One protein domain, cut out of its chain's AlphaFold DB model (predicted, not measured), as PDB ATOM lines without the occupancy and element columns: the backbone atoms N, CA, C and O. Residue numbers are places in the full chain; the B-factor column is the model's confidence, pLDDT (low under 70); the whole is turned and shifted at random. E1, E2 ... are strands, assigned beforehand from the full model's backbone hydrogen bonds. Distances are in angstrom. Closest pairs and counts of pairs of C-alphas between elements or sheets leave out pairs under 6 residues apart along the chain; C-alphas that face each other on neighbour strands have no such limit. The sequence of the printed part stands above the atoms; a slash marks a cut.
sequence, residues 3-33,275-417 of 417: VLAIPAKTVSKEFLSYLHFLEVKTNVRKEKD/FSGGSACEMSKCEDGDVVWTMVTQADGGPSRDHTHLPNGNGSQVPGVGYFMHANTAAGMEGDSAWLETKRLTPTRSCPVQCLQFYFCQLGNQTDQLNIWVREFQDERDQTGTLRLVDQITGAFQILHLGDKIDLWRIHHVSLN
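Overview. This is residues 3 to 33 and 275 to 417 of the 417 residues of the protein "Metalloendopeptidase" of Tetraodon nigroviridis (UniProt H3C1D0). With little regular structure, the model is two antiparallel sheets partly face to face, the twisted E3-E6-E2-E8-E9 and the smaller E1-E7-E10, with the hairpin E4-E5 near E6. The printed part has 174 residues, 62 of them in strands E1 to E10, and no named helix: all strand. It is compact, with a radius of gyration of the C-alphas of 17.8 A and spans of 51 by 42 by 29 A.

Along the chain. E1 is residues 3 to 5, from C-alpha 3 at (-20.017, -9.162, 134.608). E2 is 17 to 25, 25.4 A long; E3 284 to 288; E4 293 to 296; E5 324 to 327; E6 337 to 341; E7 354 to 360; E8 369 to 377, 25.5 A; E9 386 to 394; E10 410 to 416, ending at (-29.706, -10.642, 143.143).

Arrangement. Within hydrogen-bond range are N 21 of E2 and O 373 of E8, 2.9 A, and N 358 of E7 and O 412 of E10, 3.0 A. The closest C-alphas of E9 and E10, Asp 391 and Val 414, are 6.8 A apart.

Size, cuts and confidence. Residues 34 to 274 are not printed; C-alphas 33 and 275 are 37.1 A apart. The links E1-E2, E4-E5, E6-E7 and E9-E10 are long. Among 57 residues with pLDDT under 70 are 3 to 33.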
ATOM      1  N   VAL A   3     -20.807  -9.611 133.443       32.03
ATOM      2  CA  VAL A   3     -20.017  -9.162 134.608       32.03
ATOM      3  C   VAL A   3     -20.882  -9.201 135.867       32.03
ATOM      4  O   VAL A   3     -21.878  -8.489 135.968       32.03
ATOM      5  N   LEU A   4     -20.485 -10.005 136.852       32.09
ATOM      6  CA  LEU A   4     -21.122 -10.044 138.171       32.09
ATOM      7  C   LEU A   4     -20.341  -9.177 139.171       32.09
ATOM      8  O   LEU A   4     -19.163  -9.433 139.424       32.09
ATOM      9  N   ALA A   5     -20.999  -8.169 139.745       29.86
ATOM     10  CA  ALA A   5     -20.444  -7.223 140.721       29.86
ATOM     11  C   ALA A   5     -21.368  -7.093 141.945       29.86
ATOM     12  O   ALA A   5     -22.570  -7.210 141.801       29.86
ATOM     13  N   ILE A   6     -20.863  -6.832 143.152       32.72
ATOM     14  CA  ILE A   6     -21.687  -6.786 144.380       32.72
ATOM     15  C   ILE A   6     -21.812  -5.346 144.920       32.72
ATOM     16  O   ILE A   6     -20.817  -4.833 145.440       32.72
ATOM     17  N   PRO A   7     -22.994  -4.690 144.879       28.52
ATOM     18  CA  PRO A   7     -23.236  -3.447 145.615       28.52
ATOM     19  C   PRO A   7     -23.538  -3.703 147.105       28.52
ATOM     20  O   PRO A   7     -24.161  -4.696 147.477       28.52
ATOM     21  N   ALA A   8     -23.090  -2.799 147.979       29.36
ATOM     22  CA  ALA A   8     -23.170  -2.957 149.431       29.36
ATOM     23  C   ALA A   8     -24.576  -2.696 150.015       29.36
ATOM     24  O   ALA A   8     -25.100  -1.591 149.879       29.36
ATOM     25  N   LYS A   9     -25.138  -3.656 150.772       31.52
ATOM     26  CA  LYS A   9     -26.118  -3.414 151.857       31.52
ATOM     27  C   LYS A   9     -26.142  -4.560 152.880       31.52
ATOM     28  O   LYS A   9     -26.272  -5.723 152.542       31.52
ATOM     29  N   THR A  10     -26.038  -4.218 154.156       29.19
ATOM     30  CA  THR A  10     -25.810  -5.127 155.291       29.19
ATOM     31  C   THR A  10     -27.026  -5.995 155.647       29.19
ATOM     32  O   THR A  10     -27.970  -5.455 156.211       29.19
ATOM     33  N   VAL A  11     -26.981  -7.320 155.425       31.42
ATOM     34  CA  VAL A  11     -27.694  -8.363 156.211       31.42
ATOM     35  C   VAL A  11     -26.937  -9.697 156.082       31.42
ATOM     36  O   VAL A  11     -26.486 -10.036 154.993       31.42
ATOM     37  N   SER A  12     -26.794 -10.441 157.182       30.53
ATOM     38  CA  SER A  12     -26.074 -11.720 157.284       30.53
ATOM     39  C   SER A  12     -26.915 -12.940 156.873       30.53
ATOM     40  O   SER A  12     -27.960 -13.185 157.483       30.53
ATOM     41  N   LYS A  13     -26.408 -13.772 155.956       37.00
ATOM     42  CA  LYS A  13     -26.701 -15.218 155.896       37.00
ATOM     43  C   LYS A  13     -25.427 -15.987 155.541       37.00
ATOM     44  O   LYS A  13     -24.690 -15.590 154.646       37.00
ATOM     45  N   GLU A  14     -25.167 -17.046 156.300       42.28
ATOM     46  CA  GLU A  14     -23.997 -17.914 156.174       42.28
ATOM     47  C   GLU A  14     -24.168 -18.906 155.012       42.28
ATOM     48  O   GLU A  14     -25.222 -19.521 154.875       42.28
ATOM     49  N   PHE A  15     -23.111 -19.026 154.201       42.94
ATOM     50  CA  PHE A  15     -22.852 -20.044 153.171       42.94
ATOM     51  C   PHE A  15     -24.005 -20.371 152.213       42.94
ATOM     52  O   PHE A  15     -24.651 -21.404 152.315       42.94
ATOM     53  N   LEU A  16     -24.174 -19.529 151.194       53.78
ATOM     54  CA  LEU A  16     -24.950 -19.865 150.002       53.78
ATOM     55  C   LEU A  16     -24.011 -19.864 148.798       53.78
ATOM     56  O   LEU A  16     -23.208 -18.949 148.636       53.78
ATOM     57  N   SER A  17     -24.096 -20.898 147.965       51.19
ATOM     58  CA  SER A  17     -23.486 -20.882 146.632       51.19
ATOM     59  C   SER A  17     -24.580 -20.802 145.575       51.19
ATOM     60  O   SER A  17     -25.715 -21.214 145.818       51.19
ATOM     61  N   TYR A  18     -24.250 -20.238 144.419       56.91
ATOM     62  CA  TYR A  18     -25.217 -19.829 143.411       56.91
ATOM     63  C   TYR A  18     -24.794 -20.298 142.022       56.91
ATOM     64  O   TYR A  18     -23.613 -20.264 141.669       56.91
ATOM     65  N   LEU A  19     -25.772 -20.695 141.215       57.50
ATOM     66  CA  LEU A  19     -25.651 -20.801 139.762       57.50
ATOM     67  C   LEU A  19     -26.576 -19.764 139.134       57.50
ATOM     68  O   LEU A  19     -27.701 -19.585 139.598       57.50
ATOM     69  N   HIS A  20     -26.091 -19.077 138.104       59.06
ATOM     70  CA  HIS A  20     -26.885 -18.123 137.334       59.06
ATOM     71  C   HIS A  20     -27.189 -18.719 135.973       59.06
ATOM     72  O   HIS A  20     -26.301 -19.292 135.336       59.06
ATOM     73  N   PHE A  21     -28.429 -18.549 135.531       60.16
ATOM     74  CA  PHE A  21     -28.917 -19.116 134.287       60.16
ATOM     75  C   PHE A  21     -29.468 -18.023 133.396       60.16
ATOM     76  O   PHE A  21     -30.182 -17.135 133.861       60.16
ATOM     77  N   LEU A  22     -29.183 -18.158 132.109       49.94
ATOM     78  CA  LEU A  22     -29.894 -17.482 131.041       49.94
ATOM     79  C   LEU A  22     -30.665 -18.549 130.264       49.94
ATOM     80  O   LEU A  22     -30.058 -19.385 129.593       49.94
ATOM     81  N   GLU A  23     -31.987 -18.545 130.396       61.56
ATOM     82  CA  GLU A  23     -32.893 -19.406 129.640       61.56
ATOM     83  C   GLU A  23     -33.534 -18.583 128.524       61.56
ATOM     84  O   GLU A  23     -34.214 -17.594 128.787       61.56
ATOM     85  N   VAL A  24     -33.343 -19.003 127.277       52.91
ATOM     86  CA  VAL A  24     -34.132 -18.490 126.150       52.91
ATOM     87  C   VAL A  24     -35.297 -19.431 125.928       52.91
ATOM     88  O   VAL A  24     -35.074 -20.634 125.820       52.91
ATOM     89  N   LYS A  25     -36.510 -18.884 125.841       61.09
ATOM     90  CA  LYS A  25     -37.738 -19.640 125.595       61.09
ATOM     91  C   LYS A  25     -38.498 -19.088 124.394       61.09
ATOM     92  O   LYS A  25     -38.735 -17.882 124.304       61.09
ATOM     93  N   THR A  26     -38.903 -19.979 123.499       52.19
ATOM     94  CA  THR A  26     -39.651 -19.668 122.272       52.19
ATOM     95  C   THR A  26     -41.161 -19.682 122.500       52.19
ATOM     96  O   THR A  26     -41.710 -20.599 123.109       52.19
ATOM     97  N   ASN A  27     -41.867 -18.693 121.943       52.72
ATOM     98  CA  ASN A  27     -43.335 -18.650 121.908       52.72
ATOM     99  C   ASN A  27     -43.790 -18.337 120.462       52.72
ATOM    100  O   ASN A  27     -43.428 -17.290 119.931       52.72
ATOM    101  N   VAL A  28     -44.550 -19.208 119.783       49.00
ATOM    102  CA  VAL A  28     -44.856 -19.113 118.322       49.00
ATOM    103  C   VAL A  28     -46.259 -18.493 118.088       49.00
ATOM    104  O   VAL A  28     -47.143 -18.687 118.908       49.00
ATOM    105  N   ARG A  29     -46.542 -17.646 117.066       39.09
ATOM    106  CA  ARG A  29     -46.898 -17.951 115.646       39.09
ATOM    107  C   ARG A  29     -46.914 -16.682 114.761       39.09
ATOM    108  O   ARG A  29     -47.226 -15.599 115.238       39.09
ATOM    109  N   LYS A  30     -46.630 -16.850 113.456       43.78
ATOM    110  CA  LYS A  30     -46.805 -15.860 112.364       43.78
ATOM    111  C   LYS A  30     -48.202 -15.211 112.379       43.78
ATOM    112  O   LYS A  30     -49.165 -15.948 112.200       43.78
ATOM    113  N   GLU A  31     -48.278 -13.877 112.399       33.25
ATOM    114  CA  GLU A  31     -48.978 -13.054 111.392       33.25
ATOM    115  C   GLU A  31     -48.716 -11.545 111.572       33.25
ATOM    116  O   GLU A  31     -48.334 -11.081 112.641       33.25
ATOM    117  N   LYS A  32     -48.848 -10.824 110.453       36.25
ATOM    118  CA  LYS A  32     -48.607  -9.391 110.225       36.25
ATOM    119  C   LYS A  32     -49.521  -8.489 111.067       36.25
ATOM    120  O   LYS A  32     -50.720  -8.721 111.078       36.25
ATOM    121  N   ASP A  33     -48.984  -7.395 111.601       28.53
ATOM    122  CA  ASP A  33     -49.257  -6.039 111.091       28.53
ATOM    123  C   ASP A  33     -48.375  -5.012 111.814       28.53
ATOM    124  O   ASP A  33     -48.292  -4.976 113.039       28.53
ATOM    125  N   PHE A 275     -16.372 -14.180 126.341       88.81
ATOM    126  CA  PHE A 275     -16.246 -15.243 125.339       88.81
ATOM    127  C   PHE A 275     -15.008 -15.130 124.426       88.81
ATOM    128  O   PHE A 275     -14.865 -15.866 123.450       88.81
ATOM    129  N   SER A 276     -14.071 -14.234 124.752       83.38
ATOM    130  CA  SER A 276     -12.839 -14.035 123.985       83.38
ATOM    131  C   SER A 276     -12.019 -15.329 123.897       83.38
ATOM    132  O   SER A 276     -11.930 -16.095 124.856       83.38
ATOM    133  N   GLY A 277     -11.403 -15.570 122.736       82.00
ATOM    134  CA  GLY A 277     -10.598 -16.774 122.500       82.00
ATOM    135  C   GLY A 277     -11.408 -18.065 122.330       82.00
ATOM    136  O   GLY A 277     -10.830 -19.144 122.416       82.00
ATOM    137  N   GLY A 278     -12.724 -17.975 122.100       80.38
ATOM    138  CA  GLY A 278     -13.577 -19.144 121.868       80.38
ATOM    139  C   GLY A 278     -13.909 -19.941 123.137       80.38
ATOM    140  O   GLY A 278     -14.280 -21.110 123.053       80.38
ATOM    141  N   SER A 279     -13.741 -19.343 124.320       88.06
ATOM    142  CA  SER A 279     -13.991 -19.994 125.610       88.06
ATOM    143  C   SER A 279     -15.327 -19.562 126.201       88.06
ATOM    144  O   SER A 279     -15.625 -18.375 126.273       88.06
ATOM    145  N   ALA A 280     -16.113 -20.520 126.696       88.38
ATOM    146  CA  ALA A 280     -17.359 -20.250 127.413       88.38
ATOM    147  C   ALA A 280     -17.145 -19.955 128.907       88.38
ATOM    148  O   ALA A 280     -18.103 -19.956 129.664       88.38
ATOM    149  N   CYS A 281     -15.904 -19.735 129.360       89.50
ATOM    150  CA  CYS A 281     -15.587 -19.438 130.764       89.50
ATOM    151  C   CYS A 281     -16.125 -20.493 131.751       89.50
ATOM    152  O   CYS A 281     -16.634 -20.146 132.812       89.50
ATOM    153  N   GLU A 282     -16.041 -21.776 131.378       90.56
ATOM    154  CA  GLU A 282     -16.600 -22.909 132.139       90.56
ATOM    155  C   GLU A 282     -18.134 -22.888 132.282       90.56
ATOM    156  O   GLU A 282     -18.683 -23.630 133.093       90.56
ATOM    157  N   MET A 283     -18.843 -22.063 131.505       90.69
ATOM    158  CA  MET A 283     -20.300 -22.130 131.443       90.69
ATOM    159  C   MET A 283     -20.735 -23.429 130.758       90.69
ATOM    160  O   MET A 283     -20.149 -23.851 129.755       90.69
ATOM    161  N   SER A 284     -21.774 -24.052 131.304       89.62
ATOM    162  CA  SER A 284     -22.387 -25.263 130.766       89.62
ATOM    163  C   SER A 284     -23.672 -24.930 130.013       89.62
ATOM    164  O   SER A 284     -24.253 -23.857 130.184       89.62
ATOM    165  N   LYS A 285     -24.074 -25.828 129.113       89.50
ATOM    166  CA  LYS A 285     -25.245 -25.650 128.254       89.50
ATOM    167  C   LYS A 285     -26.188 -26.827 128.433       89.50
ATOM    168  O   LYS A 285     -25.727 -27.969 128.434       89.50
ATOM    169  N   CYS A 286     -27.479 -26.541 128.532       85.31
ATOM    170  CA  CYS A 286     -28.540 -27.542 128.536       85.31
ATOM    171  C   CYS A 286     -29.641 -27.121 127.564       85.31
ATOM    172  O   CYS A 286     -29.890 -25.932 127.381       85.31
ATOM    173  N   GLU A 287     -30.272 -28.091 126.921       84.69
ATOM    174  CA  GLU A 287     -31.190 -27.874 125.802       84.69
ATOM    175  C   GLU A 287     -32.432 -28.742 126.024       84.69
ATOM    176  O   GLU A 287     -32.309 -29.898 126.438       84.69
ATOM    177  N   ASP A 288     -33.609 -28.174 125.774       80.94
ATOM    178  CA  ASP A 288     -34.892 -28.874 125.722       80.94
ATOM    179  C   ASP A 288     -35.610 -28.454 124.431       80.94
ATOM    180  O   ASP A 288     -36.100 -27.329 124.321       80.94
ATOM    181  N   GLY A 289     -35.593 -29.332 123.426       81.00
ATOM    182  CA  GLY A 289     -36.052 -29.036 122.064       81.00
ATOM    183  C   GLY A 289     -34.913 -28.682 121.101       81.00
ATOM    184  O   GLY A 289     -33.779 -29.125 121.283       81.00
ATOM    185  N   ASP A 290     -35.223 -27.906 120.058       81.88
ATOM    186  CA  ASP A 290     -34.295 -27.623 118.948       81.88
ATOM    187  C   ASP A 290     -33.519 -26.297 119.113       81.88
ATOM    188  O   ASP A 290     -32.688 -25.930 118.275       81.88
ATOM    189  N   VAL A 291     -33.770 -25.557 120.198       83.94
ATOM    190  CA  VAL A 291     -33.084 -24.292 120.499       83.94
ATOM    191  C   VAL A 291     -31.798 -24.575 121.267       83.94
ATOM    192  O   VAL A 291     -31.804 -25.239 122.300       83.94
ATOM    193  N   VAL A 292     -30.684 -24.022 120.781       87.50
ATOM    194  CA  VAL A 292     -29.345 -24.286 121.324       87.50
ATOM    195  C   VAL A 292     -28.521 -23.011 121.449       87.50
ATOM    196  O   VAL A 292     -28.444 -22.212 120.515       87.50
ATOM    197  N   TRP A 293     -27.811 -22.863 122.571       90.25
ATOM    198  CA  TRP A 293     -26.762 -21.858 122.722       90.25
ATOM    199  C   TRP A 293     -25.497 -22.255 121.949       90.25
ATOM    200  O   TRP A 293     -24.762 -23.188 122.296       90.25
ATOM    201  N   THR A 294     -25.188 -21.491 120.910       91.69
ATOM    202  CA  THR A 294     -23.998 -21.668 120.073       91.69
ATOM    203  C   THR A 294     -23.063 -20.482 120.224       91.69
ATOM    204  O   THR A 294     -23.501 -19.349 120.390       91.69
ATOM    205  N   MET A 295     -21.756 -20.737 120.210       92.62
ATOM    206  CA  MET A 295     -20.770 -19.663 120.214       92.62
ATOM    207  C   MET A 295     -20.461 -19.272 118.776       92.62
ATOM    208  O   MET A 295     -20.072 -20.124 117.977       92.62
ATOM    209  N   VAL A 296     -20.624 -17.995 118.455       91.62
ATOM    210  CA  VAL A 296     -20.475 -17.478 117.094       91.62
ATOM    211  C   VAL A 296     -19.726 -16.148 117.097       91.62
ATOM    212  O   VAL A 296     -19.600 -15.489 118.129       91.62
ATOM    213  N   THR A 297     -19.215 -15.755 115.935       90.12
ATOM    214  CA  THR A 297     -18.595 -14.439 115.702       90.12
ATOM    215  C   THR A 297     -19.557 -13.454 115.032       90.12
ATOM    216  O   THR A 297     -19.343 -12.244 115.089       90.12
ATOM    217  N   GLN A 298     -20.620 -13.977 114.414       87.62
ATOM    218  CA  GLN A 298     -21.708 -13.262 113.753       87.62
ATOM    219  C   GLN A 298     -22.957 -14.158 113.733       87.62
ATOM    220  O   GLN A 298     -22.826 -15.384 113.760       87.62
ATOM    221  N   ALA A 299     -24.144 -13.565 113.646       86.75
ATOM    222  CA  ALA A 299     -25.406 -14.289 113.505       86.75
ATOM    223  C   ALA A 299     -26.215 -13.771 112.305       86.75
ATOM    224  O   ALA A 299     -26.165 -12.583 111.972       86.75
ATOM    225  N   ASP A 300     -26.953 -14.669 111.652       80.94
ATOM    226  CA  ASP A 300     -27.838 -14.323 110.538       80.94
ATOM    227  C   ASP A 300     -28.988 -13.439 111.038       80.94
ATOM    228  O   ASP A 300     -29.635 -13.749 112.033       80.94
ATOM    229  N   GLY A 301     -29.227 -12.310 110.367       75.94
ATOM    230  CA  GLY A 301     -30.153 -11.276 110.854       75.94
ATOM    231  C   GLY A 301     -29.545 -10.322 111.891       75.94
ATOM    232  O   GLY A 301     -30.144  -9.290 112.172       75.94
ATOM    233  N   GLY A 302     -28.329 -10.602 112.373       79.69
ATOM    234  CA  GLY A 302     -27.569  -9.789 113.321       79.69
ATOM    235  C   GLY A 302     -27.421 -10.440 114.708       79.69
ATOM    236  O   GLY A 302     -28.131 -11.392 115.024       79.69
ATOM    237  N   PRO A 303     -26.507  -9.933 115.556       82.62
ATOM    238  CA  PRO A 303     -25.528  -8.893 115.255       82.62
ATOM    239  C   PRO A 303     -24.371  -9.432 114.396       82.62
ATOM    240  O   PRO A 303     -24.018 -10.610 114.438       82.62
ATOM    241  N   SER A 304     -23.760  -8.552 113.598       83.94
ATOM    242  CA  SER A 304     -22.646  -8.910 112.706       83.94
ATOM    243  C   SER A 304     -21.308  -9.072 113.432       83.94
ATOM    244  O   SER A 304     -20.360  -9.583 112.838       83.94
ATOM    245  N   ARG A 305     -21.210  -8.605 114.685       83.38
ATOM    246  CA  ARG A 305     -20.009  -8.650 115.530       83.38
ATOM    247  C   ARG A 305     -20.388  -8.723 117.011       83.38
ATOM    248  O   ARG A 305     -21.483  -8.311 117.401       83.38
ATOM    249  N   ASP A 306     -19.461  -9.203 117.832       86.19
ATOM    250  CA  ASP A 306     -19.596  -9.197 119.286       86.19
ATOM    251  C   ASP A 306     -19.528  -7.779 119.872       86.19
ATOM    252  O   ASP A 306     -18.947  -6.872 119.280       86.19
ATOM    253  N   HIS A 307     -20.056  -7.610 121.086       85.56
ATOM    254  CA  HIS A 307     -19.968  -6.339 121.806       85.56
ATOM    255  C   HIS A 307     -18.529  -5.970 122.223       85.56
ATOM    256  O   HIS A 307     -18.166  -4.798 122.241       85.56
ATOM    257  N   THR A 308     -17.699  -6.948 122.605       84.19
ATOM    258  CA  THR A 308     -16.398  -6.690 123.255       84.19
ATOM    259  C   THR A 308     -15.403  -5.997 122.318       84.19
ATOM    260  O   THR A 308     -14.569  -5.230 122.792       84.19
ATOM    261  N   HIS A 309     -15.494  -6.241 121.007       78.50
ATOM    262  CA  HIS A 309     -14.596  -5.671 119.994       78.50
ATOM    263  C   HIS A 309     -15.280  -4.629 119.094       78.50
ATOM    264  O   HIS A 309     -14.798  -4.352 117.987       78.50
ATOM    265  N   LEU A 310     -16.399  -4.042 119.540       77.06
ATOM    266  CA  LEU A 310     -16.998  -2.912 118.833       77.06
ATOM    267  C   LEU A 310     -16.012  -1.730 118.777       77.06
ATOM    268  O   LEU A 310     -15.223  -1.537 119.705       77.06
ATOM    269  N   PRO A 311     -16.013  -0.935 117.690       64.88
ATOM    270  CA  PRO A 311     -15.184   0.259 117.617       64.88
ATOM    271  C   PRO A 311     -15.587   1.238 118.722       64.88
ATOM    272  O   PRO A 311     -16.763   1.572 118.854       64.88
ATOM    273  N   ASN A 312     -14.612   1.748 119.472       57.62
ATOM    274  CA  ASN A 312     -14.864   2.837 120.415       57.62
ATOM    275  C   ASN A 312     -15.262   4.116 119.648       57.62
ATOM    276  O   ASN A 312     -15.053   4.207 118.437       57.62
ATOM    277  N   GLY A 313     -15.776   5.140 120.341       50.12
ATOM    278  CA  GLY A 313     -16.256   6.405 119.749       50.12
ATOM    279  C   GLY A 313     -15.297   7.133 118.784       50.12
ATOM    280  O   GLY A 313     -15.747   7.973 118.012       50.12
ATOM    281  N   ASN A 314     -14.011   6.763 118.751       47.53
ATOM    282  CA  ASN A 314     -13.007   7.258 117.799       47.53
ATOM    283  C   ASN A 314     -12.881   6.422 116.504       47.53
ATOM    284  O   ASN A 314     -11.984   6.672 115.701       47.53
ATOM    285  N   GLY A 315     -13.734   5.415 116.284       51.81
ATOM    286  CA  GLY A 315     -13.762   4.595 115.063       51.81
ATOM    287  C   GLY A 315     -12.585   3.624 114.899       51.81
ATOM    288  O   GLY A 315     -12.535   2.883 113.917       51.81
ATOM    289  N   SER A 316     -11.652   3.588 115.851       51.62
ATOM    290  CA  SER A 316     -10.553   2.629 115.873       51.62
ATOM    291  C   SER A 316     -11.094   1.220 116.129       51.62
ATOM    292  O   SER A 316     -11.704   0.938 117.161       51.62
ATOM    293  N   GLN A 317     -10.882   0.329 115.159       56.28
ATOM    294  CA  GLN A 317     -11.232  -1.082 115.292       56.28
ATOM    295  C   GLN A 317     -10.347  -1.722 116.361       56.28
ATOM    296  O   GLN A 317      -9.122  -1.618 116.289       56.28
ATOM    297  N   VAL A 318     -10.957  -2.407 117.327       63.22
ATOM    298  CA  VAL A 318     -10.212  -3.253 118.261       63.22
ATOM    299  C   VAL A 318      -9.730  -4.485 117.480       63.22
ATOM    300  O   VAL A 318     -10.567  -5.207 116.929       63.22
ATOM    301  N   PRO A 319      -8.410  -4.730 117.369       62.72
ATOM    302  CA  PRO A 319      -7.894  -5.908 116.682       62.72
ATOM    303  C   PRO A 319      -8.314  -7.177 117.424       62.72
ATOM    304  O   PRO A 319      -8.134  -7.269 118.636       62.72
ATOM    305  N   GLY A 320      -8.839  -8.167 116.706       69.69
ATOM    306  CA  GLY A 320      -9.203  -9.459 117.285       69.69
ATOM    307  C   GLY A 320     -10.481 -10.048 116.701       69.69
ATOM    308  O   GLY A 320     -11.288  -9.356 116.081       69.69
ATOM    309  N   VAL A 321     -10.643 -11.356 116.901       80.31
ATOM    310  CA  VAL A 321     -11.905 -12.059 116.660       80.31
ATOM    311  C   VAL A 321     -12.628 -12.148 117.994       80.31
ATOM    312  O   VAL A 321     -12.144 -12.801 118.923       80.31
ATOM    313  N   GLY A 322     -13.770 -11.479 118.093       84.81
ATOM    314  CA  GLY A 322     -14.649 -11.597 119.241       84.81
ATOM    315  C   GLY A 322     -15.756 -12.615 119.012       84.81
ATOM    316  O   GLY A 322     -16.145 -12.893 117.878       84.81
ATOM    317  N   TYR A 323     -16.238 -13.181 120.112       90.62
ATOM    318  CA  TYR A 323     -17.276 -14.203 120.118       90.62
ATOM    319  C   TYR A 323     -18.419 -13.772 121.032       90.62
ATOM    320  O   TYR A 323     -18.231 -12.994 121.970       90.62
ATOM    321  N   PHE A 324     -19.601 -14.316 120.782       91.19
ATOM    322  CA  PHE A 324     -20.754 -14.205 121.661       91.19
ATOM    323  C   PHE A 324     -21.580 -15.492 121.624       91.19
ATOM    324  O   PHE A 324     -21.460 -16.302 120.703       91.19
ATOM    325  N   MET A 325     -22.405 -15.687 122.651       93.25
ATOM    326  CA  MET A 325     -23.367 -16.784 122.699       93.25
ATOM    327  C   MET A 325     -24.648 -16.363 121.978       93.25
ATOM    328  O   MET A 325     -25.162 -15.271 122.213       93.25
ATOM    329  N   HIS A 326     -25.153 -17.228 121.107       91.62
ATOM    330  CA  HIS A 326     -26.333 -17.016 120.280       91.62
ATOM    331  C   HIS A 326     -27.272 -18.219 120.392       91.62
ATOM    332  O   HIS A 326     -26.860 -19.354 120.139       91.62
ATOM    333  N   ALA A 327     -28.526 -17.960 120.757       89.75
ATOM    334  CA  ALA A 327     -29.610 -18.932 120.711       89.75
ATOM    335  C   ALA A 327     -30.504 -18.617 119.507       89.75
ATOM    336  O   ALA A 327     -31.166 -17.580 119.482       89.75
ATOM    337  N   ASN A 328     -30.504 -19.496 118.505       86.50
ATOM    338  CA  ASN A 328     -31.340 -19.317 117.321       86.50
ATOM    339  C   ASN A 328     -32.761 -19.824 117.601       86.50
ATOM    340  O   ASN A 328     -33.009 -21.028 117.562       86.50
ATOM    341  N   THR A 329     -33.693 -18.906 117.851       84.31
ATOM    342  CA  THR A 329     -35.105 -19.235 118.095       84.31
ATOM    343  C   THR A 329     -35.896 -19.511 116.818       84.31
ATOM    344  O   THR A 329     -36.946 -20.144 116.880       84.31
ATOM    345  N   ALA A 330     -35.401 -19.105 115.642       80.94
ATOM    346  CA  ALA A 330     -36.131 -19.246 114.379       80.94
ATOM    347  C   ALA A 330     -36.315 -20.709 113.938       80.94
ATOM    348  O   ALA A 330     -37.212 -21.001 113.146       80.94
ATOM    349  N   ALA A 331     -35.460 -21.608 114.429       73.75
ATOM    350  CA  ALA A 331     -35.542 -23.043 114.171       73.75
ATOM    351  C   ALA A 331     -36.391 -23.806 115.208       73.75
ATOM    352  O   ALA A 331     -36.717 -24.961 114.959       73.75
ATOM    353  N   GLY A 332     -36.742 -23.176 116.337       77.94
ATOM    354  CA  GLY A 332     -37.415 -23.827 117.464       77.94
ATOM    355  C   GLY A 332     -38.940 -23.859 117.360       77.94
ATOM    356  O   GLY A 332     -39.566 -23.053 116.663       77.94
ATOM    357  N   MET A 333     -39.551 -24.788 118.092       83.56
ATOM    358  CA  MET A 333     -40.998 -24.861 118.311       83.56
ATOM    359  C   MET A 333     -41.412 -24.076 119.557       83.56
ATOM    360  O   MET A 333     -40.579 -23.711 120.375       83.56
ATOM    361  N   GLU A 334     -42.706 -23.789 119.713       82.62
ATOM    362  CA  GLU A 334     -43.229 -23.159 120.932       82.62
ATOM    363  C   GLU A 334     -42.951 -24.034 122.154       82.62
ATOM    364  O   GLU A 334     -43.328 -25.204 122.179       82.62
ATOM    365  N   GLY A 335     -42.330 -23.445 123.174       81.88
ATOM    366  CA  GLY A 335     -41.969 -24.133 124.408       81.88
ATOM    367  C   GLY A 335     -40.535 -24.655 124.454       81.88
ATOM    368  O   GLY A 335     -40.081 -24.941 125.562       81.88
ATOM    369  N   ASP A 336     -39.822 -24.710 123.324       86.44
ATOM    370  CA  ASP A 336     -38.398 -25.052 123.310       86.44
ATOM    371  C   ASP A 336     -37.601 -24.061 124.172       86.44
ATOM    372  O   ASP A 336     -37.886 -22.855 124.223       86.44
ATOM    373  N   SER A 337     -36.585 -24.573 124.867       87.56
ATOM    374  CA  SER A 337     -35.743 -23.761 125.736       87.56
ATOM    375  C   SER A 337     -34.269 -24.148 125.684       87.56
ATOM    376  O   SER A 337     -33.903 -25.315 125.554       87.56
ATOM    377  N   ALA A 338     -33.406 -23.144 125.822       89.56
ATOM    378  CA  ALA A 338     -31.963 -23.328 125.909       89.56
ATOM    379  C   ALA A 338     -31.400 -22.593 127.119       89.56
ATOM    380  O   ALA A 338     -31.638 -21.398 127.307       89.56
ATOM    381  N   TRP A 339     -30.584 -23.293 127.893       90.94
ATOM    382  CA  TRP A 339     -30.014 -22.832 129.149       90.94
ATOM    383  C   TRP A 339     -28.507 -22.655 129.012       90.94
ATOM    384  O   TRP A 339     -27.802 -23.550 128.540       90.94
ATOM    385  N   LEU A 340     -28.012 -21.502 129.455       92.38
ATOM    386  CA  LEU A 340     -26.593 -21.234 129.646       92.38
ATOM    387  C   LEU A 340     -26.345 -20.973 131.132       92.38
ATOM    388  O   LEU A 340     -26.861 -20.007 131.693       92.38
ATOM    389  N   GLU A 341     -25.560 -21.840 131.756       91.31
ATOM    390  CA  GLU A 341     -25.374 -21.905 133.203       91.31
ATOM    391  C   GLU A 341     -23.920 -21.599 133.576       91.31
ATOM    392  O   GLU A 341     -22.988 -22.118 132.963       91.31
ATOM    393  N   THR A 342     -23.699 -20.747 134.582       91.31
ATOM    394  CA  THR A 342     -22.350 -20.484 135.112       91.31
ATOM    395  C   THR A 342     -21.761 -21.714 135.803       91.31
ATOM    396  O   THR A 342     -22.457 -22.674 136.089       91.31
ATOM    397  N   LYS A 343     -20.480 -21.688 136.175       88.25
ATOM    398  CA  LYS A 343     -20.013 -22.584 137.245       88.25
ATOM    399  C   LYS A 343     -20.613 -22.173 138.589       88.25
ATOM    400  O   LYS A 343     -21.075 -21.037 138.728       88.25
ATOM    401  N   ARG A 344     -20.586 -23.064 139.588       86.75
ATOM    402  CA  ARG A 344     -21.049 -22.737 140.946       86.75
ATOM    403  C   ARG A 344     -20.170 -21.621 141.513       86.75
ATOM    404  O   ARG A 344     -18.946 -21.743 141.538       86.75
ATOM    405  N   LEU A 345     -20.802 -20.539 141.950       85.69
ATOM    406  CA  LEU A 345     -20.159 -19.352 142.501       85.69
ATOM    407  C   LEU A 345     -20.432 -19.266 144.004       85.69
ATOM    408  O   LEU A 345     -21.577 -19.398 144.429       85.69
ATOM    409  N   THR A 346     -19.402 -19.004 144.808       82.50
ATOM    410  CA  THR A 346     -19.527 -18.887 146.271       82.50
ATOM    411  C   THR A 346     -19.124 -17.480 146.707       82.50
ATOM    412  O   THR A 346     -17.930 -17.175 146.712       82.50
ATOM    413  N   PRO A 347     -20.085 -16.597 147.031       77.25
ATOM    414  CA  PRO A 347     -19.789 -15.275 147.558       77.25
ATOM    415  C   PRO A 347     -19.002 -15.368 148.862       77.25
ATOM    416  O   PRO A 347     -19.301 -16.176 149.738       77.25
ATOM    417  N   THR A 348     -17.996 -14.515 148.995       73.12
ATOM    418  CA  THR A 348     -17.118 -14.456 150.172       73.12
ATOM    419  C   THR A 348     -17.543 -13.378 151.167       73.12
ATOM    420  O   THR A 348     -17.097 -13.375 152.314       73.12
ATOM    421  N   ARG A 349     -18.414 -12.450 150.751       71.38
ATOM    422  CA  ARG A 349     -18.900 -11.349 151.587       71.38
ATOM    423  C   ARG A 349     -20.068 -11.801 152.455       71.38
ATOM    424  O   ARG A 349     -20.970 -12.491 152.000       71.38
ATOM    425  N   SER A 350     -20.110 -11.290 153.684       66.81
ATOM    426  CA  SER A 350     -21.217 -11.516 154.627       66.81
ATOM    427  C   SER A 350     -22.557 -10.939 154.147       66.81
ATOM    428  O   SER A 350     -23.607 -11.339 154.636       66.81
ATOM    429  N   CYS A 351     -22.506  -9.974 153.224       68.19
ATOM    430  CA  CYS A 351     -23.650  -9.397 152.530       68.19
ATOM    431  C   CYS A 351     -23.877 -10.178 151.220       68.19
ATOM    432  O   CYS A 351     -23.028 -10.067 150.331       68.19
ATOM    433  N   PRO A 352     -24.994 -10.914 151.068       68.62
ATOM    434  CA  PRO A 352     -25.225 -11.805 149.927       68.62
ATOM    435  C   PRO A 352     -25.737 -11.103 148.657       68.62
ATOM    436  O   PRO A 352     -26.081 -11.778 147.690       68.62
ATOM    437  N   VAL A 353     -25.787  -9.768 148.636       78.75
ATOM    438  CA  VAL A 353     -26.221  -8.992 147.463       78.75
ATOM    439  C   VAL A 353     -25.264  -9.228 146.297       78.75
ATOM    440  O   VAL A 353     -24.055  -9.197 146.481       78.75
ATOM    441  N   GLN A 354     -25.779  -9.437 145.091       83.62
ATOM    442  CA  GLN A 354     -25.009  -9.519 143.849       83.62
ATOM    443  C   GLN A 354     -25.730  -8.723 142.749       83.62
ATOM    444  O   GLN A 354     -26.928  -8.455 142.817       83.62
ATOM    445  N   CYS A 355     -24.996  -8.302 141.730       87.62
ATOM    446  CA  CYS A 355     -25.505  -7.641 140.535       87.62
ATOM    447  C   CYS A 355     -24.945  -8.380 139.328       87.62
ATOM    448  O   CYS A 355     -23.747  -8.328 139.053       87.62
ATOM    449  N   LEU A 356     -25.819  -9.086 138.626       89.12
ATOM    450  CA  LEU A 356     -25.515  -9.690 137.343       89.12
ATOM    451  C   LEU A 356     -25.734  -8.637 136.267       89.12
ATOM    452  O   LEU A 356     -26.836  -8.115 136.148       89.12
ATOM    453  N   GLN A 357     -24.719  -8.345 135.463       91.31
ATOM    454  CA  GLN A 357     -24.888  -7.485 134.298       91.31
ATOM    455  C   GLN A 357     -24.447  -8.204 133.030       91.31
ATOM    456  O   GLN A 357     -23.502  -8.997 133.050       91.31
ATOM    457  N   PHE A 358     -25.110  -7.929 131.915       89.75
ATOM    458  CA  PHE A 358     -24.705  -8.459 130.621       89.75
ATOM    459  C   PHE A 358     -25.159  -7.591 129.469       89.75
ATOM    460  O   PHE A 358     -26.158  -6.886 129.553       89.75
ATOM    461  N   TYR A 359     -24.415  -7.693 128.373       90.12
ATOM    462  CA  TYR A 359     -24.855  -7.179 127.086       90.12
ATOM    463  C   TYR A 359     -25.639  -8.253 126.339       90.12
ATOM    464  O   TYR A 359     -25.139  -9.370 126.197       90.12
ATOM    465  N   PHE A 360     -26.825  -7.908 125.844       88.31
ATOM    466  CA  PHE A 360     -27.672  -8.792 125.047       88.31
ATOM    467  C   PHE A 360     -28.154  -8.106 123.766       88.31
ATOM    468  O   PHE A 360     -28.151  -6.881 123.661       88.31
ATOM    469  N   CYS A 361     -28.554  -8.922 122.795       85.19
ATOM    470  CA  CYS A 361     -29.153  -8.502 121.537       85.19
ATOM    471  C   CYS A 361     -30.327  -9.445 121.242       85.19
ATOM    472  O   CYS A 361     -30.142 -10.662 121.262       85.19
ATOM    473  N   GLN A 362     -31.524  -8.901 121.001       81.25
ATOM    474  CA  GLN A 362     -32.733  -9.680 120.720       81.25
ATOM    475  C   GLN A 362     -33.351  -9.224 119.396       81.25
ATOM    476  O   GLN A 362     -33.943  -8.150 119.314       81.25
ATOM    477  N   LEU A 363     -33.199 -10.064 118.370       78.00
ATOM    478  CA  LEU A 363     -33.719  -9.847 117.010       78.00
ATOM    479  C   LEU A 363     -34.744 -10.913 116.592       78.00
ATOM    480  O   LEU A 363     -35.177 -10.939 115.443       78.00
ATOM    481  N   GLY A 364     -35.102 -11.799 117.528       72.88
ATOM    482  CA  GLY A 364     -36.121 -12.831 117.358       72.88
ATOM    483  C   GLY A 364     -37.546 -12.282 117.438       72.88
ATOM    484  O   GLY A 364     -37.799 -11.092 117.241       72.88
ATOM    485  N   ASN A 365     -38.500 -13.162 117.733       74.56
ATOM    486  CA  ASN A 365     -39.906 -12.782 117.836       74.56
ATOM    487  C   ASN A 365     -40.153 -11.908 119.082       74.56
ATOM    488  O   ASN A 365     -39.465 -12.035 120.094       74.56
ATOM    489  N   GLN A 366     -41.172 -11.041 119.035       73.94
ATOM    490  CA  GLN A 366     -41.588 -10.227 120.180       73.94
ATOM    491  C   GLN A 366     -42.033 -11.051 121.384       73.94
ATOM    492  O   GLN A 366     -41.981 -10.580 122.518       73.94
ATOM    493  N   THR A 367     -42.460 -12.278 121.132       79.38
ATOM    494  CA  THR A 367     -42.924 -13.222 122.141       79.38
ATOM    495  C   THR A 367     -41.802 -14.074 122.735       79.38
ATOM    496  O   THR A 367     -42.047 -14.744 123.742       79.38
ATOM    497  N   ASP A 368     -40.594 -14.046 122.159       81.44
ATOM    498  CA  ASP A 368     -39.431 -14.747 122.707       81.44
ATOM    499  C   ASP A 368     -39.010 -14.104 124.036       81.44
ATOM    500  O   ASP A 368     -39.077 -12.881 124.216       81.44
ATOM    501  N   GLN A 369     -38.586 -14.942 124.979       86.75
ATOM    502  CA  GLN A 369     -38.249 -14.525 126.339       86.75
ATOM    503  C   GLN A 369     -36.812 -14.904 126.674       86.75
ATOM    504  O   GLN A 369     -36.366 -16.002 126.344       86.75
ATOM    505  N   LEU A 370     -36.117 -14.012 127.379       89.75
ATOM    506  CA  LEU A 370     -34.870 -14.316 128.072       89.75
ATOM    507  C   LEU A 370     -35.137 -14.269 129.578       89.75
ATOM    508  O   LEU A 370     -35.280 -13.200 130.169       89.75
ATOM    509  N   ASN A 371     -35.222 -15.443 130.189       91.75
ATOM    510  CA  ASN A 371     -35.443 -15.631 131.613       91.75
ATOM    511  C   ASN A 371     -34.102 -15.740 132.336       91.75
ATOM    512  O   ASN A 371     -33.203 -16.471 131.915       91.75
ATOM    513  N   ILE A 372     -33.977 -15.035 133.454       93.75
ATOM    514  CA  ILE A 372     -32.797 -15.073 134.303       93.75
ATOM    515  C   ILE A 372     -33.162 -15.819 135.575       93.75
ATOM    516  O   ILE A 372     -34.032 -15.386 136.335       93.75
ATOM    517  N   TRP A 373     -32.475 -16.931 135.821       91.88
ATOM    518  CA  TRP A 373     -32.691 -17.744 137.014       91.88
ATOM    519  C   TRP A 373     -31.470 -17.744 137.924       91.88
ATOM    520  O   TRP A 373     -30.333 -17.555 137.487       91.88
ATOM    521  N   VAL A 374     -31.719 -18.018 139.199       91.19
ATOM    522  CA  VAL A 374     -30.705 -18.310 140.207       91.19
ATOM    523  C   VAL A 374     -31.030 -19.649 140.844       91.19
ATOM    524  O   VAL A 374     -32.162 -19.875 141.264       91.19
ATOM    525  N   ARG A 375     -30.038 -20.534 140.946       89.94
ATOM    526  CA  ARG A 375     -30.126 -21.762 141.741       89.94
ATOM    527  C   ARG A 375     -29.263 -21.601 142.977       89.94
ATOM    528  O   ARG A 375     -28.044 -21.502 142.866       89.94
ATOM    529  N   GLU A 376     -29.915 -21.563 144.127       88.31
ATOM    530  CA  GLU A 376     -29.287 -21.382 145.433       88.31
ATOM    531  C   GLU A 376     -29.053 -22.747 146.078       88.31
ATOM    532  O   GLU A 376     -29.955 -23.584 146.099       88.31
ATOM    533  N   PHE A 377     -27.858 -22.974 146.614       85.94
ATOM    534  CA  PHE A 377     -27.512 -24.209 147.312       85.94
ATOM    535  C   PHE A 377     -27.217 -23.928 148.774       85.94
ATOM    536  O   PHE A 377     -26.471 -22.996 149.085       85.94
ATOM    537  N   GLN A 378     -27.779 -24.757 149.651       81.31
ATOM    538  CA  GLN A 378     -27.677 -24.567 151.101       81.31
ATOM    539  C   GLN A 378     -26.296 -24.915 151.660       81.31
ATOM    540  O   GLN A 378     -25.852 -24.303 152.624       81.31
ATOM    541  N   ASP A 379     -25.635 -25.920 151.090       79.69
ATOM    542  CA  ASP A 379     -24.280 -26.327 151.455       79.69
ATOM    543  C   ASP A 379     -23.609 -27.090 150.294       79.69
ATOM    544  O   ASP A 379     -24.172 -27.249 149.208       79.69
ATOM    545  N   GLU A 380     -22.378 -27.564 150.500       78.12
ATOM    546  CA  GLU A 380     -21.638 -28.321 149.480       78.12
ATOM    547  C   GLU A 380     -22.270 -29.680 149.135       78.12
ATOM    548  O   GLU A 380     -22.004 -30.216 148.059       78.12
ATOM    549  N   ARG A 381     -23.106 -30.240 150.020       83.69
ATOM    550  CA  ARG A 381     -23.766 -31.542 149.839       83.69
ATOM    551  C   ARG A 381     -25.088 -31.417 149.090       83.69
ATOM    552  O   ARG A 381     -25.536 -32.407 148.514       83.69
ATOM    553  N   ASP A 382     -25.702 -30.237 149.085       84.12
ATOM    554  CA  ASP A 382     -26.868 -29.943 148.259       84.12
ATOM    555  C   ASP A 382     -26.473 -29.969 146.775       84.12
ATOM    556  O   ASP A 382     -25.833 -29.052 146.258       84.12
ATOM    557  N   GLN A 383     -26.825 -31.055 146.089       85.06
ATOM    558  CA  GLN A 383     -26.572 -31.239 144.655       85.06
ATOM    559  C   GLN A 383     -27.720 -30.719 143.786       85.06
ATOM    560  O   GLN A 383     -27.550 -30.533 142.584       85.06
ATOM    561  N   THR A 384     -28.891 -30.492 144.380       86.56
ATOM    562  CA  THR A 384     -30.114 -30.128 143.659       86.56
ATOM    563  C   THR A 384     -30.303 -28.621 143.576       86.56
ATOM    564  O   THR A 384     -30.601 -28.102 142.498       86.56
ATOM    565  N   GLY A 385     -30.096 -27.917 144.689       88.19
ATOM    566  CA  GLY A 385     -30.369 -26.493 144.832       88.19
ATOM    567  C   GLY A 385     -31.847 -26.126 144.673       88.19
ATOM    568  O   GLY A 385     -32.683 -26.918 144.239       88.19
ATOM    569  N   THR A 386     -32.173 -24.884 145.012       90.56
ATOM    570  CA  THR A 386     -33.498 -24.284 144.814       90.56
ATOM    571  C   THR A 386     -33.428 -23.283 143.670       90.56
ATOM    572  O   THR A 386     -32.705 -22.295 143.765       90.56
ATOM    573  N   LEU A 387     -34.161 -23.542 142.585       91.12
ATOM    574  CA  LEU A 387     -34.205 -22.672 141.410       91.12
ATOM    575  C   LEU A 387     -35.274 -21.579 141.577       91.12
ATOM    576  O   LEU A 387     -36.413 -21.865 141.944       91.12
ATOM    577  N   ARG A 388     -34.911 -20.334 141.272       91.94
ATOM    578  CA  ARG A 388     -35.755 -19.138 141.362       91.94
ATOM    579  C   ARG A 388     -35.631 -18.310 140.089       91.94
ATOM    580  O   ARG A 388     -34.517 -17.988 139.687       91.94
ATOM    581  N   LEU A 389     -36.760 -17.919 139.496       92.12
ATOM    582  CA  LEU A 389     -36.783 -16.887 138.454       92.12
ATOM    583  C   LEU A 389     -36.545 -15.544 139.138       92.12
ATOM    584  O   LEU A 389     -37.283 -15.190 140.060       92.12
ATOM    585  N   VAL A 390     -35.502 -14.827 138.730       92.69
ATOM    586  CA  VAL A 390     -35.142 -13.537 139.336       92.69
ATOM    587  C   VAL A 390     -35.459 -12.360 138.434       92.69
ATOM    588  O   VAL A 390     -35.698 -11.273 138.949       92.69
ATOM    589  N   ASP A 391     -35.480 -12.574 137.120       92.75
ATOM    590  CA  ASP A 391     -35.815 -11.540 136.151       92.75
ATOM    591  C   ASP A 391     -36.234 -12.154 134.809       92.75
ATOM    592  O   ASP A 391     -35.948 -13.320 134.531       92.75
ATOM    593  N   GLN A 392     -36.924 -11.377 133.983       92.06
ATOM    594  CA  GLN A 392     -37.407 -11.800 132.675       92.06
ATOM    595  C   GLN A 392     -37.398 -10.617 131.703       92.06
ATOM    596  O   GLN A 392     -37.988  -9.572 131.965       92.06
ATOM    597  N   ILE A 393     -36.776 -10.818 130.544       87.31
ATOM    598  CA  ILE A 393     -36.764  -9.865 129.435       87.31
ATOM    599  C   ILE A 393     -37.713 -10.386 128.351       87.31
ATOM    600  O   ILE A 393     -37.557 -11.508 127.866       87.31
ATOM    601  N   THR A 394     -38.703  -9.573 127.977       82.69
ATOM    602  CA  THR A 394     -39.701  -9.874 126.934       82.69
ATOM    603  C   THR A 394     -39.799  -8.737 125.919       82.69
ATOM    604  O   THR A 394     -39.589  -7.580 126.286       82.69
ATOM    605  N   GLY A 395     -40.233  -9.037 124.692       65.62
ATOM    606  CA  GLY A 395     -40.435  -8.049 123.628       65.62
ATOM    607  C   GLY A 395     -39.268  -8.005 122.639       65.62
ATOM    608  O   GLY A 395     -38.107  -8.046 123.033       65.62
ATOM    609  N   ALA A 396     -39.570  -7.892 121.342       56.97
ATOM    610  CA  ALA A 396     -38.557  -7.701 120.306       56.97
ATOM    611  C   ALA A 396     -38.388  -6.218 120.047       56.97
ATOM    612  O   ALA A 396     -39.337  -5.430 120.064       56.97
ATOM    613  N   PHE A 397     -37.138  -5.861 119.821       60.84
ATOM    614  CA  PHE A 397     -36.708  -4.494 119.688       60.84
ATOM    615  C   PHE A 397     -37.203  -3.872 118.371       60.84
ATOM    616  O   PHE A 397     -37.096  -4.478 117.305       60.84
ATOM    617  N   GLN A 398     -37.704  -2.634 118.435       52.16
ATOM    618  CA  GLN A 398     -37.731  -1.751 117.268       52.16
ATOM    619  C   GLN A 398     -36.308  -1.257 117.033       52.16
ATOM    620  O   GLN A 398     -35.734  -0.614 117.906       52.16
ATOM    621  N   ILE A 399     -35.746  -1.550 115.861       54.00
ATOM    622  CA  ILE A 399     -34.427  -1.063 115.455       54.00
ATOM    623  C   ILE A 399     -34.435   0.470 115.525       54.00
ATOM    624  O   ILE A 399     -35.053   1.133 114.693       54.00
ATOM    625  N   LEU A 400     -33.759   1.045 116.521       42.97
ATOM    626  CA  LEU A 400     -33.526   2.484 116.573       42.97
ATOM    627  C   LEU A 400     -32.485   2.828 115.505       42.97
ATOM    628  O   LEU A 400     -31.290   2.594 115.674       42.97
ATOM    629  N   HIS A 401     -32.951   3.369 114.381       46.75
ATOM    630  CA  HIS A 401     -32.084   3.923 113.347       46.75
ATOM    631  C   HIS A 401     -31.481   5.250 113.829       46.75
ATOM    632  O   HIS A 401     -32.017   6.326 113.565       46.75
ATOM    633  N   LEU A 402     -30.343   5.193 114.521       41.53
ATOM    634  CA  LEU A 402     -29.500   6.361 114.798       41.53
ATOM    635  C   LEU A 402     -28.569   6.610 113.593       41.53
ATOM    636  O   LEU A 402     -27.350   6.456 113.663       41.53
ATOM    637  N   GLY A 403     -29.161   6.952 112.442       50.03
ATOM    638  CA  GLY A 403     -28.440   7.126 111.173       50.03
ATOM    639  C   GLY A 403     -27.873   5.812 110.609       50.03
ATOM    640  O   GLY A 403     -28.540   4.782 110.654       50.03
ATOM    641  N   ASP A 404     -26.640   5.839 110.085       43.00
ATOM    642  CA  ASP A 404     -25.955   4.675 109.478       43.00
ATOM    643  C   ASP A 404     -25.432   3.641 110.500       43.00
ATOM    644  O   ASP A 404     -24.836   2.630 110.122       43.00
ATOM    645  N   LYS A 405     -25.612   3.879 111.808       48.09
ATOM    646  CA  LYS A 405     -25.178   2.966 112.873       48.09
ATOM    647  C   LYS A 405     -26.386   2.250 113.465       48.09
ATOM    648  O   LYS A 405     -27.233   2.862 114.104       48.09
ATOM    649  N   ILE A 406     -26.435   0.937 113.267       53.91
ATOM    650  CA  ILE A 406     -27.385   0.064 113.953       53.91
ATOM    651  C   ILE A 406     -26.717  -0.370 115.259       53.91
ATOM    652  O   ILE A 406     -25.855  -1.250 115.235       53.91
ATOM    653  N   ASP A 407     -27.067   0.266 116.380       58.16
ATOM    654  CA  ASP A 407     -26.658  -0.241 117.690       58.16
ATOM    655  C   ASP A 407     -27.650  -1.309 118.163       58.16
ATOM    656  O   ASP A 407     -28.840  -1.055 118.357       58.16
ATOM    657  N   LEU A 408     -27.153  -2.539 118.259       75.50
ATOM    658  CA  LEU A 408     -27.945  -3.742 118.508       75.50
ATOM    659  C   LEU A 408     -27.769  -4.286 119.927       75.50
ATOM    660  O   LEU A 408     -28.540  -5.155 120.340       75.50
ATOM    661  N   TRP A 409     -26.752  -3.825 120.660       83.38
ATOM    662  CA  TRP A 409     -26.400  -4.368 121.966       83.38
ATOM    663  C   TRP A 409     -26.946  -3.485 123.085       83.38
ATOM    664  O   TRP A 409     -26.786  -2.271 123.080       83.38
ATOM    665  N   ARG A 410     -27.560  -4.101 124.093       83.44
ATOM    666  CA  ARG A 410     -28.087  -3.408 125.274       83.44
ATOM    667  C   ARG A 410     -27.477  -3.973 126.534       83.44
ATOM    668  O   ARG A 410     -27.328  -5.186 126.645       83.44
ATOM    669  N   ILE A 411     -27.164  -3.103 127.490       88.69
ATOM    670  CA  ILE A 411     -26.763  -3.525 128.829       88.69
ATOM    671  C   ILE A 411     -28.002  -3.789 129.688       88.69
ATOM    672  O   ILE A 411     -28.923  -2.976 129.733       88.69
ATOM    673  N   HIS A 412     -28.002  -4.914 130.392       89.38
ATOM    674  CA  HIS A 412     -29.021  -5.282 131.368       89.38
ATOM    675  C   HIS A 412     -28.382  -5.508 132.732       89.38
ATOM    676  O   HIS A 412     -27.249  -5.987 132.803       89.38
ATOM    677  N   HIS A 413     -29.104  -5.176 133.802       90.75
ATOM    678  CA  HIS A 413     -28.659  -5.366 135.182       90.75
ATOM    679  C   HIS A 413     -29.747  -6.083 135.976       90.75
ATOM    680  O   HIS A 413     -30.890  -5.639 135.999       90.75
ATOM    681  N   VAL A 414     -29.363  -7.138 136.685       88.38
ATOM    682  CA  VAL A 414     -30.237  -7.925 137.551       88.38
ATOM    683  C   VAL A 414     -29.699  -7.858 138.972       88.38
ATOM    684  O   VAL A 414     -28.574  -8.285 139.245       88.38
ATOM    685  N   SER A 415     -30.501  -7.314 139.888       87.81
ATOM    686  CA  SER A 415     -30.197  -7.336 141.320       87.81
ATOM    687  C   SER A 415     -30.557  -8.701 141.892       87.81
ATOM    688  O   SER A 415     -31.685  -9.168 141.766       87.81
ATOM    689  N   LEU A 416     -29.592  -9.322 142.554       83.00
ATOM    690  CA  LEU A 416     -29.706 -10.642 143.143       83.00
ATOM    691  C   LEU A 416     -29.571 -10.465 144.655       83.00
ATOM    692  O   LEU A 416     -28.484 -10.181 145.157       83.00
ATOM    693  N   ASN A 417     -30.697 -10.550 145.356       73.88
ATOM    694  CA  ASN A 417     -30.783 -10.418 146.813       73.88
ATOM    695  C   ASN A 417     -31.303 -11.703 147.442       73.88
ATOM    696  O   ASN A 417     -32.092 -12.399 146.747       73.88
TER     697      ASN A 417